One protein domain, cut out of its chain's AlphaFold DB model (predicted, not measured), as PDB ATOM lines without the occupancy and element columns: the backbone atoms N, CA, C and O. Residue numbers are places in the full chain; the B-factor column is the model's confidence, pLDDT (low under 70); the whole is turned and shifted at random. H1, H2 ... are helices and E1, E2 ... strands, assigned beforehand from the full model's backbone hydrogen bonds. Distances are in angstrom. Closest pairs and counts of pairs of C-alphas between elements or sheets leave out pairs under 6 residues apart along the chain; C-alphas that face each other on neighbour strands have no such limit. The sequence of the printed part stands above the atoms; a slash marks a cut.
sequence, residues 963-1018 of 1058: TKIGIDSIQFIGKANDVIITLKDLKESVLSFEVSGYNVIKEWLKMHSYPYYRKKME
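This is residues 963 to 1018 of the 1058 residues of the protein "N-6 DNA methylase" of Flavobacterium sp. 245 (UniProt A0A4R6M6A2). A small three-stranded sheet, E1 E2 E3, makes one side of the domain, and helix H2 runs past its E1 edge, only grazing the sheet. The short helix H1 sits between the sheet and H2 at one end, and the short helix H3 follows H2 at its other end. The printed part has 56 residues, with three named strands followed by three named helices; the sheet's order is E1 - E2 - E3, antiparallel, and the class is mixed. It is only just compact, close to loose, with a radius of gyration of the C-alphas of 11.8 A and spans of 29 by 24 by 19 A.

Find C-alpha 963 at (-45.075, -39.755, 19.788); there E1 begins, residues 963 to 965, 6.5 A long. E2 is residues 970 to 973, 9.8 A, and E3 residues 979 to 983, 11.1 A. Look next at H1, residues 988 to 991, 5.1 A. H2, residues 1000 to 1008, starts at C-alpha 1000 (-51.090, -51.809, 22.425) and runs 12.6 A. H3, residues 1010 to 1013, 5.0 A, ends at C-alpha 1013 (-54.315, -41.400, 9.650).

The strands form a meander, each the antiparallel neighbour of the one before. In the hairpin E1 and E2, N 964 is 2.9 A from O 971; in the hairpin E2 and E3, N 972 is 2.9 A from O 981. H2 grazes the sheet with residues 1001 to 1006; its closest C-alphas to E1 are Leu 1005 and Thr 963, 7.4 A. H1 is close to but not clearly touching H2, at Leu 991 and Ile 1001, C-alphas 6.4 A apart; H3 likewise, at Tyr 1013 and Met 1007, 6.0 A. H3 and H1 are apart. In H2 every O i to N i+4 pair is within hydrogen-bond range; H1 and H3 are too short for one.

The C-alphas of Ala 976 and Ser 996 are the farthest apart, 33.7 A. The printed part has no cut and no long link. No printed residue is under 70 in pLDDT.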
ATOM      1  N   THR A 963     -44.838 -39.656  18.347       94.44
ATOM      2  CA  THR A 963     -45.075 -39.755  19.788       94.44
ATOM      3  C   THR A 963     -43.812 -40.202  20.501       94.44
ATOM      4  O   THR A 963     -42.981 -40.914  19.933       94.44
ATOM      5  N   LYS A 964     -43.672 -39.778  21.756       94.62
ATOM      6  CA  LYS A 964     -42.669 -40.292  22.686       94.62
ATOM      7  C   LYS A 964     -43.388 -40.777  23.940       94.62
ATOM      8  O   LYS A 964     -44.038 -39.987  24.617       94.62
ATOM      9  N   ILE A 965     -43.289 -42.075  24.207       93.19
ATOM     10  CA  ILE A 965     -43.840 -42.714  25.405       93.19
ATOM     11  C   ILE A 965     -42.725 -42.703  26.458       93.19
ATOM     12  O   ILE A 965     -41.637 -43.219  26.202       93.19
ATOM     13  N   GLY A 966     -42.960 -42.018  27.575       89.12
ATOM     14  CA  GLY A 966     -42.108 -42.023  28.762       89.12
ATOM     15  C   GLY A 966     -42.513 -43.127  29.742       89.12
ATOM     16  O   GLY A 966     -43.290 -44.011  29.396       89.12
ATOM     17  N   ILE A 967     -41.999 -43.056  30.971       88.75
ATOM     18  CA  ILE A 967     -42.335 -44.011  32.043       88.75
ATOM     19  C   ILE A 967     -43.799 -43.840  32.485       88.75
ATOM     20  O   ILE A 967     -44.498 -44.821  32.709       88.75
ATOM     21  N   ASP A 968     -44.272 -42.593  32.557       93.69
ATOM     22  CA  ASP A 968     -45.573 -42.201  33.117       93.69
ATOM     23  C   ASP A 968     -46.356 -41.214  32.226       93.69
ATOM     24  O   ASP A 968     -47.317 -40.569  32.654       93.69
ATOM     25  N   SER A 969     -45.909 -41.026  30.983       95.69
ATOM     26  CA  SER A 969     -46.397 -39.948  30.124       95.69
ATOM     27  C   SER A 969     -46.340 -40.274  28.634       95.69
ATOM     28  O   SER A 969     -45.518 -41.062  28.170       95.69
ATOM     29  N   ILE A 970     -47.210 -39.628  27.852       96.44
ATOM     30  CA  ILE A 970     -47.212 -39.680  26.384       96.44
ATOM     31  C   ILE A 970     -47.075 -38.256  25.848       96.44
ATOM     32  O   ILE A 970     -47.949 -37.417  26.060       96.44
ATOM     33  N   GLN A 971     -45.997 -37.990  25.116       96.12
ATOM     34  CA  GLN A 971     -45.779 -36.728  24.411       96.12
ATOM     35  C   GLN A 971     -46.194 -36.857  22.946       96.12
ATOM     36  O   GLN A 971     -45.733 -37.758  22.240       96.12
ATOM     37  N   PHE A 972     -47.009 -35.916  22.477       96.00
ATOM     38  CA  PHE A 972     -47.411 -35.776  21.081       96.00
ATOM     39  C   PHE A 972     -46.569 -34.689  20.421       96.00
ATOM     40  O   PHE A 972     -46.486 -33.573  20.930       96.00
ATOM     41  N   ILE A 973     -45.932 -35.023  19.300       95.25
ATOM     42  CA  ILE A 973     -44.924 -34.183  18.651       95.25
ATOM     43  C   ILE A 973     -45.404 -33.780  17.254       95.25
ATOM     44  O   ILE A 973     -45.805 -34.629  16.446       95.25
ATOM     45  N   GLY A 974     -45.341 -32.480  16.972       93.38
ATOM     46  CA  GLY A 974     -45.738 -31.864  15.714       93.38
ATOM     47  C   GLY A 974     -44.738 -32.067  14.580       93.38
ATOM     48  O   GLY A 974     -43.678 -32.684  14.724       93.38
ATOM     49  N   LYS A 975     -45.082 -31.544  13.400       91.00
ATOM     50  CA  LYS A 975     -44.235 -31.639  12.200       91.00
ATOM     51  C   LYS A 975     -42.901 -30.901  12.364       91.00
ATOM     52  O   LYS A 975     -41.901 -31.351  11.810       91.00
ATOM     53  N   ALA A 976     -42.883 -29.803  13.124       90.69
ATOM     54  CA  ALA A 976     -41.682 -29.021  13.419       90.69
ATOM     55  C   ALA A 976     -40.851 -29.613  14.575       90.69
ATOM     56  O   ALA A 976     -39.875 -29.006  15.005       90.69
ATOM     57  N   ASN A 977     -41.197 -30.828  15.026       89.19
ATOM     58  CA  ASN A 977     -40.551 -31.539  16.127       89.19
ATOM     59  C   ASN A 977     -40.724 -30.854  17.500       89.19
ATOM     60  O   ASN A 977     -39.936 -31.069  18.418       89.19
ATOM     61  N   ASP A 978     -41.776 -30.053  17.623       93.31
ATOM     62  CA  ASP A 978     -42.276 -29.384  18.817       93.31
ATOM     63  C   ASP A 978     -43.255 -30.281  19.593       93.31
ATOM     64  O   ASP A 978     -44.017 -31.044  19.001       93.31
ATOM     65  N   VAL A 979     -43.236 -30.217  20.927       94.88
ATOM     66  CA  VAL A 979     -44.196 -30.955  21.765       94.88
ATOM     67  C   VAL A 979     -45.509 -30.179  21.805       94.88
ATOM     68  O   VAL A 979     -45.549 -29.068  22.321       94.88
ATOM     69  N   ILE A 980     -46.580 -30.782  21.289       93.56
ATOM     70  CA  ILE A 980     -47.915 -30.172  21.213       93.56
ATOM     71  C   ILE A 980     -48.651 -30.338  22.540       93.56
ATOM     72  O   ILE A 980     -49.196 -29.388  23.092       93.56
ATOM     73  N   ILE A 981     -48.675 -31.569  23.053       93.31
ATOM     74  CA  ILE A 981     -49.318 -31.909  24.319       93.31
ATOM     75  C   ILE A 981     -48.605 -33.087  24.973       93.31
ATOM     76  O   ILE A 981     -48.023 -33.940  24.302       93.31
ATOM     77  N   THR A 982     -48.638 -33.115  26.300       93.94
ATOM     78  CA  THR A 982     -48.157 -34.233  27.108       93.94
ATOM     79  C   THR A 982     -49.290 -34.720  27.993       93.94
ATOM     80  O   THR A 982     -49.794 -33.953  28.810       93.94
ATOM     81  N   LEU A 983     -49.660 -35.987  27.846       93.00
ATOM     82  CA  LEU A 983     -50.474 -36.696  28.828       93.00
ATOM     83  C   LEU A 983     -49.541 -37.185  29.934       93.00
ATOM     84  O   LEU A 983     -48.494 -37.752  29.624       93.00
ATOM     85  N   LYS A 984     -49.887 -36.927  31.193       92.81
ATOM     86  CA  LYS A 984     -49.100 -37.286  32.382       92.81
ATOM     87  C   LYS A 984     -49.928 -38.165  33.315       92.81
ATOM     88  O   LYS A 984     -51.110 -38.374  33.056       92.81
ATOM     89  N   ASP A 985     -49.289 -38.643  34.380       91.81
ATOM     90  CA  ASP A 985     -49.914 -39.424  35.450       91.81
ATOM     91  C   ASP A 985     -50.512 -40.753  34.950       91.81
ATOM     92  O   ASP A 985     -51.518 -41.245  35.458       91.81
ATOM     93  N   LEU A 986     -49.882 -41.343  33.929       94.19
ATOM     94  CA  LEU A 986     -50.257 -42.639  33.371       94.19
ATOM     95  C   LEU A 986     -49.456 -43.751  34.054       94.19
ATOM     96  O   LEU A 986     -48.267 -43.598  34.326       94.19
ATOM     97  N   LYS A 987     -50.086 -44.900  34.304       94.44
ATOM     98  CA  LYS A 987     -49.393 -46.052  34.895       94.44
ATOM     99  C   LYS A 987     -48.407 -46.663  33.900       94.44
ATOM    100  O   LYS A 987     -48.781 -46.986  32.772       94.44
ATOM    101  N   GLU A 988     -47.185 -46.928  34.359       93.44
ATOM    102  CA  GLU A 988     -46.158 -47.617  33.567       93.44
ATOM    103  C   GLU A 988     -46.673 -48.960  33.032       93.44
ATOM    104  O   GLU A 988     -46.530 -49.240  31.845       93.44
ATOM    105  N   SER A 989     -47.389 -49.733  33.862       92.06
ATOM    106  CA  SER A 989     -47.959 -51.033  33.475       92.06
ATOM    107  C   SER A 989     -48.949 -50.960  32.310       92.06
ATOM    108  O   SER A 989     -49.167 -51.968  31.641       92.06
ATOM    109  N   VAL A 990     -49.561 -49.797  32.064       95.25
ATOM    110  CA  VAL A 990     -50.467 -49.557  30.930       95.25
ATOM    111  C   VAL A 990     -49.672 -49.153  29.695       95.25
ATOM    112  O   VAL A 990     -49.903 -49.675  28.606       95.25
ATOM    113  N   LEU A 991     -48.705 -48.246  29.857       94.62
ATOM    114  CA  LEU A 991     -47.859 -47.771  28.760       94.62
ATOM    115  C   LEU A 991     -46.949 -48.869  28.201       94.62
ATOM    116  O   LEU A 991     -46.690 -48.899  26.997       94.62
ATOM    117  N   SER A 992     -46.500 -49.789  29.054       90.56
ATOM    118  CA  SER A 992     -45.689 -50.950  28.690       90.56
ATOM    119  C   SER A 992     -46.527 -52.196  28.377       90.56
ATOM    120  O   SER A 992     -45.969 -53.287  28.291       90.56
ATOM    121  N   PHE A 993     -47.857 -52.083  28.263       93.25
ATOM    122  CA  PHE A 993     -48.720 -53.246  28.080       93.25
ATOM    123  C   PHE A 993     -48.556 -53.862  26.686       93.25
ATOM    124  O   PHE A 993     -48.820 -53.220  25.660       93.25
ATOM    125  N   GLU A 994     -48.152 -55.133  26.662       91.19
ATOM    126  CA  GLU A 994     -47.908 -55.891  25.441       91.19
ATOM    127  C   GLU A 994     -48.784 -57.138  25.347       91.19
ATOM    128  O   GLU A 994     -48.912 -57.916  26.294       91.19
ATOM    129  N   VAL A 995     -49.352 -57.352  24.160       90.69
ATOM    130  CA  VAL A 995     -50.145 -58.536  23.824       90.69
ATOM    131  C   VAL A 995     -49.728 -59.022  22.447       90.69
ATOM    132  O   VAL A 995     -49.599 -58.235  21.510       90.69
ATOM    133  N   SER A 996     -49.498 -60.327  22.311       88.31
ATOM    134  CA  SER A 996     -49.130 -60.971  21.049       88.31
ATOM    135  C   SER A 996     -47.945 -60.308  20.321       88.31
ATOM    136  O   SER A 996     -47.904 -60.290  19.091       88.31
ATOM    137  N   GLY A 997     -46.982 -59.759  21.071       86.50
ATOM    138  CA  GLY A 997     -45.792 -59.080  20.540       86.50
ATOM    139  C   GLY A 997     -46.012 -57.632  20.080       86.50
ATOM    140  O   GLY A 997     -45.145 -57.076  19.407       86.50
ATOM    141  N   TYR A 998     -47.152 -57.019  20.409       89.94
ATOM    142  CA  TYR A 998     -47.418 -55.603  20.159       89.94
ATOM    143  C   TYR A 998     -47.621 -54.840  21.460       89.94
ATOM    144  O   TYR A 998     -48.440 -55.230  22.289       89.94
ATOM    145  N   ASN A 999     -46.959 -53.691  21.577       93.38
ATOM    146  CA  ASN A 999     -47.355 -52.671  22.537       93.38
ATOM    147  C   ASN A 999     -48.649 -52.001  22.049       93.38
ATOM    148  O   ASN A 999     -48.670 -51.358  20.991       93.38
ATOM    149  N   VAL A1000     -49.723 -52.177  22.819       95.31
ATOM    150  CA  VAL A1000     -51.090 -51.809  22.425       95.31
ATOM    151  C   VAL A1000     -51.225 -50.299  22.203       95.31
ATOM    152  O   VAL A1000     -51.698 -49.859  21.153       95.31
ATOM    153  N   ILE A1001     -50.734 -49.495  23.153       96.75
ATOM    154  CA  ILE A1001     -50.778 -48.028  23.080       96.75
ATOM    155  C   ILE A1001     -49.965 -47.524  21.883       96.75
ATOM    156  O   ILE A1001     -50.425 -46.670  21.123       96.75
ATOM    157  N   LYS A1002     -48.770 -48.077  21.665       95.62
ATOM    158  CA  LYS A1002     -47.886 -47.686  20.563       95.62
ATOM    159  C   LYS A1002     -48.511 -47.951  19.193       95.62
ATOM    160  O   LYS A1002     -48.427 -47.079  18.325       95.62
ATOM    161  N   GLU A1003     -49.129 -49.113  18.977       95.06
ATOM    162  CA  GLU A1003     -49.780 -49.414  17.693       95.06
ATOM    163  C   GLU A1003     -51.013 -48.535  17.457       95.06
ATOM    164  O   GLU A1003     -51.186 -48.019  16.347       95.06
ATOM    165  N   TRP A1004     -51.812 -48.271  18.497       96.31
ATOM    166  CA  TRP A1004     -52.942 -47.348  18.398       96.31
ATOM    167  C   TRP A1004     -52.477 -45.930  18.022       96.31
ATOM    168  O   TRP A1004     -52.956 -45.359  17.037       96.31
ATOM    169  N   LEU A1005     -51.474 -45.388  18.729       96.44
ATOM    170  CA  LEU A1005     -50.909 -44.057  18.466       96.44
ATOM    171  C   LEU A1005     -50.274 -43.957  17.077       96.44
ATOM    172  O   LEU A1005     -50.328 -42.913  16.429       96.44
ATOM    173  N   LYS A1006     -49.658 -45.026  16.581       94.00
ATOM    174  CA  LYS A1006     -49.096 -45.043  15.230       94.00
ATOM    175  C   LYS A1006     -50.194 -44.925  14.174       94.00
ATOM    176  O   LYS A1006     -50.062 -44.094  13.277       94.00
ATOM    177  N   MET A1007     -51.278 -45.693  14.300       93.50
ATOM    178  CA  MET A1007     -52.393 -45.685  13.343       93.50
ATOM    179  C   MET A1007     -53.189 -44.374  13.328       93.50
ATOM    180  O   MET A1007     -53.769 -44.045  12.293       93.50
ATOM    181  N   HIS A1008     -53.153 -43.611  14.425       95.12
ATOM    182  CA  HIS A1008     -53.799 -42.298  14.553       95.12
ATOM    183  C   HIS A1008     -52.853 -41.106  14.324       95.12
ATOM    184  O   HIS A1008     -53.291 -39.957  14.309       95.12
ATOM    185  N   SER A1009     -51.563 -41.353  14.064       94.69
ATOM    186  CA  SER A1009     -50.618 -40.293  13.688       94.69
ATOM    187  C   SER A1009     -50.900 -39.774  12.280       94.69
ATOM    188  O   SER A1009     -51.259 -40.543  11.389       94.69
ATOM    189  N   TYR A1010     -50.677 -38.484  12.027       94.38
ATOM    190  CA  TYR A1010     -50.993 -37.856  10.739       94.38
ATOM    191  C   TYR A1010     -50.408 -38.583   9.503       94.38
ATOM    192  O   TYR A1010     -51.139 -38.741   8.517       94.38
ATOM    193  N   PRO A1011     -49.156 -39.104   9.511       92.75
ATOM    194  CA  PRO A1011     -48.609 -39.871   8.385       92.75
ATOM    195  C   PRO A1011     -49.409 -41.133   8.017       92.75
ATOM    196  O   PRO A1011     -49.401 -41.545   6.854       92.75
ATOM    197  N   TYR A1012     -50.091 -41.748   8.985       93.56
ATOM    198  CA  TYR A1012     -50.903 -42.951   8.791       93.56
ATOM    199  C   TYR A1012     -52.391 -42.622   8.654       93.56
ATOM    200  O   TYR A1012     -53.034 -43.157   7.758       93.56
ATOM    201  N   TYR A1013     -52.897 -41.713   9.486       94.31
ATOM    202  CA  TYR A1013     -54.315 -41.400   9.650       94.31
ATOM    203  C   TYR A1013     -54.861 -40.381   8.642       94.31
ATOM    204  O   TYR A1013     -56.041 -40.422   8.290       94.31
ATOM    205  N   ARG A1014     -54.010 -39.464   8.154       92.94
ATOM    206  CA  ARG A1014     -54.337 -38.447   7.129       92.94
ATOM    207  C   ARG A1014     -55.505 -37.513   7.474       92.94
ATOM    208  O   ARG A1014     -56.128 -36.938   6.580       92.94
ATOM    209  N   LYS A1015     -55.793 -37.345   8.762       92.44
ATOM    210  CA  LYS A1015     -56.592 -36.248   9.319       92.44
ATOM    211  C   LYS A1015     -56.127 -35.947  10.745       92.44
ATOM    212  O   LYS A1015     -55.338 -36.710  11.300       92.44
ATOM    213  N   LYS A1016     -56.606 -34.841  11.313       92.19
ATOM    214  CA  LYS A1016     -56.462 -34.558  12.745       92.19
ATOM    215  C   LYS A1016     -57.307 -35.546  13.551       92.19
ATOM    216  O   LYS A1016     -58.334 -36.014  13.057       92.19
ATOM    217  N   MET A1017     -56.867 -35.871  14.760       92.00
ATOM    218  CA  MET A1017     -57.711 -36.558  15.731       92.00
ATOM    219  C   MET A1017     -58.770 -35.585  16.228       92.00
ATOM    220  O   MET A1017     -58.432 -34.491  16.681       92.00
ATOM    221  N   GLU A1018     -60.030 -35.984  16.140       90.38
ATOM    222  CA  GLU A1018     -61.144 -35.235  16.698       90.38
ATOM    223  C   GLU A1018     -61.369 -35.686  18.149       90.38
ATOM    224  O   GLU A1018     -60.719 -36.602  18.666       90.38
TER     225      GLU A1018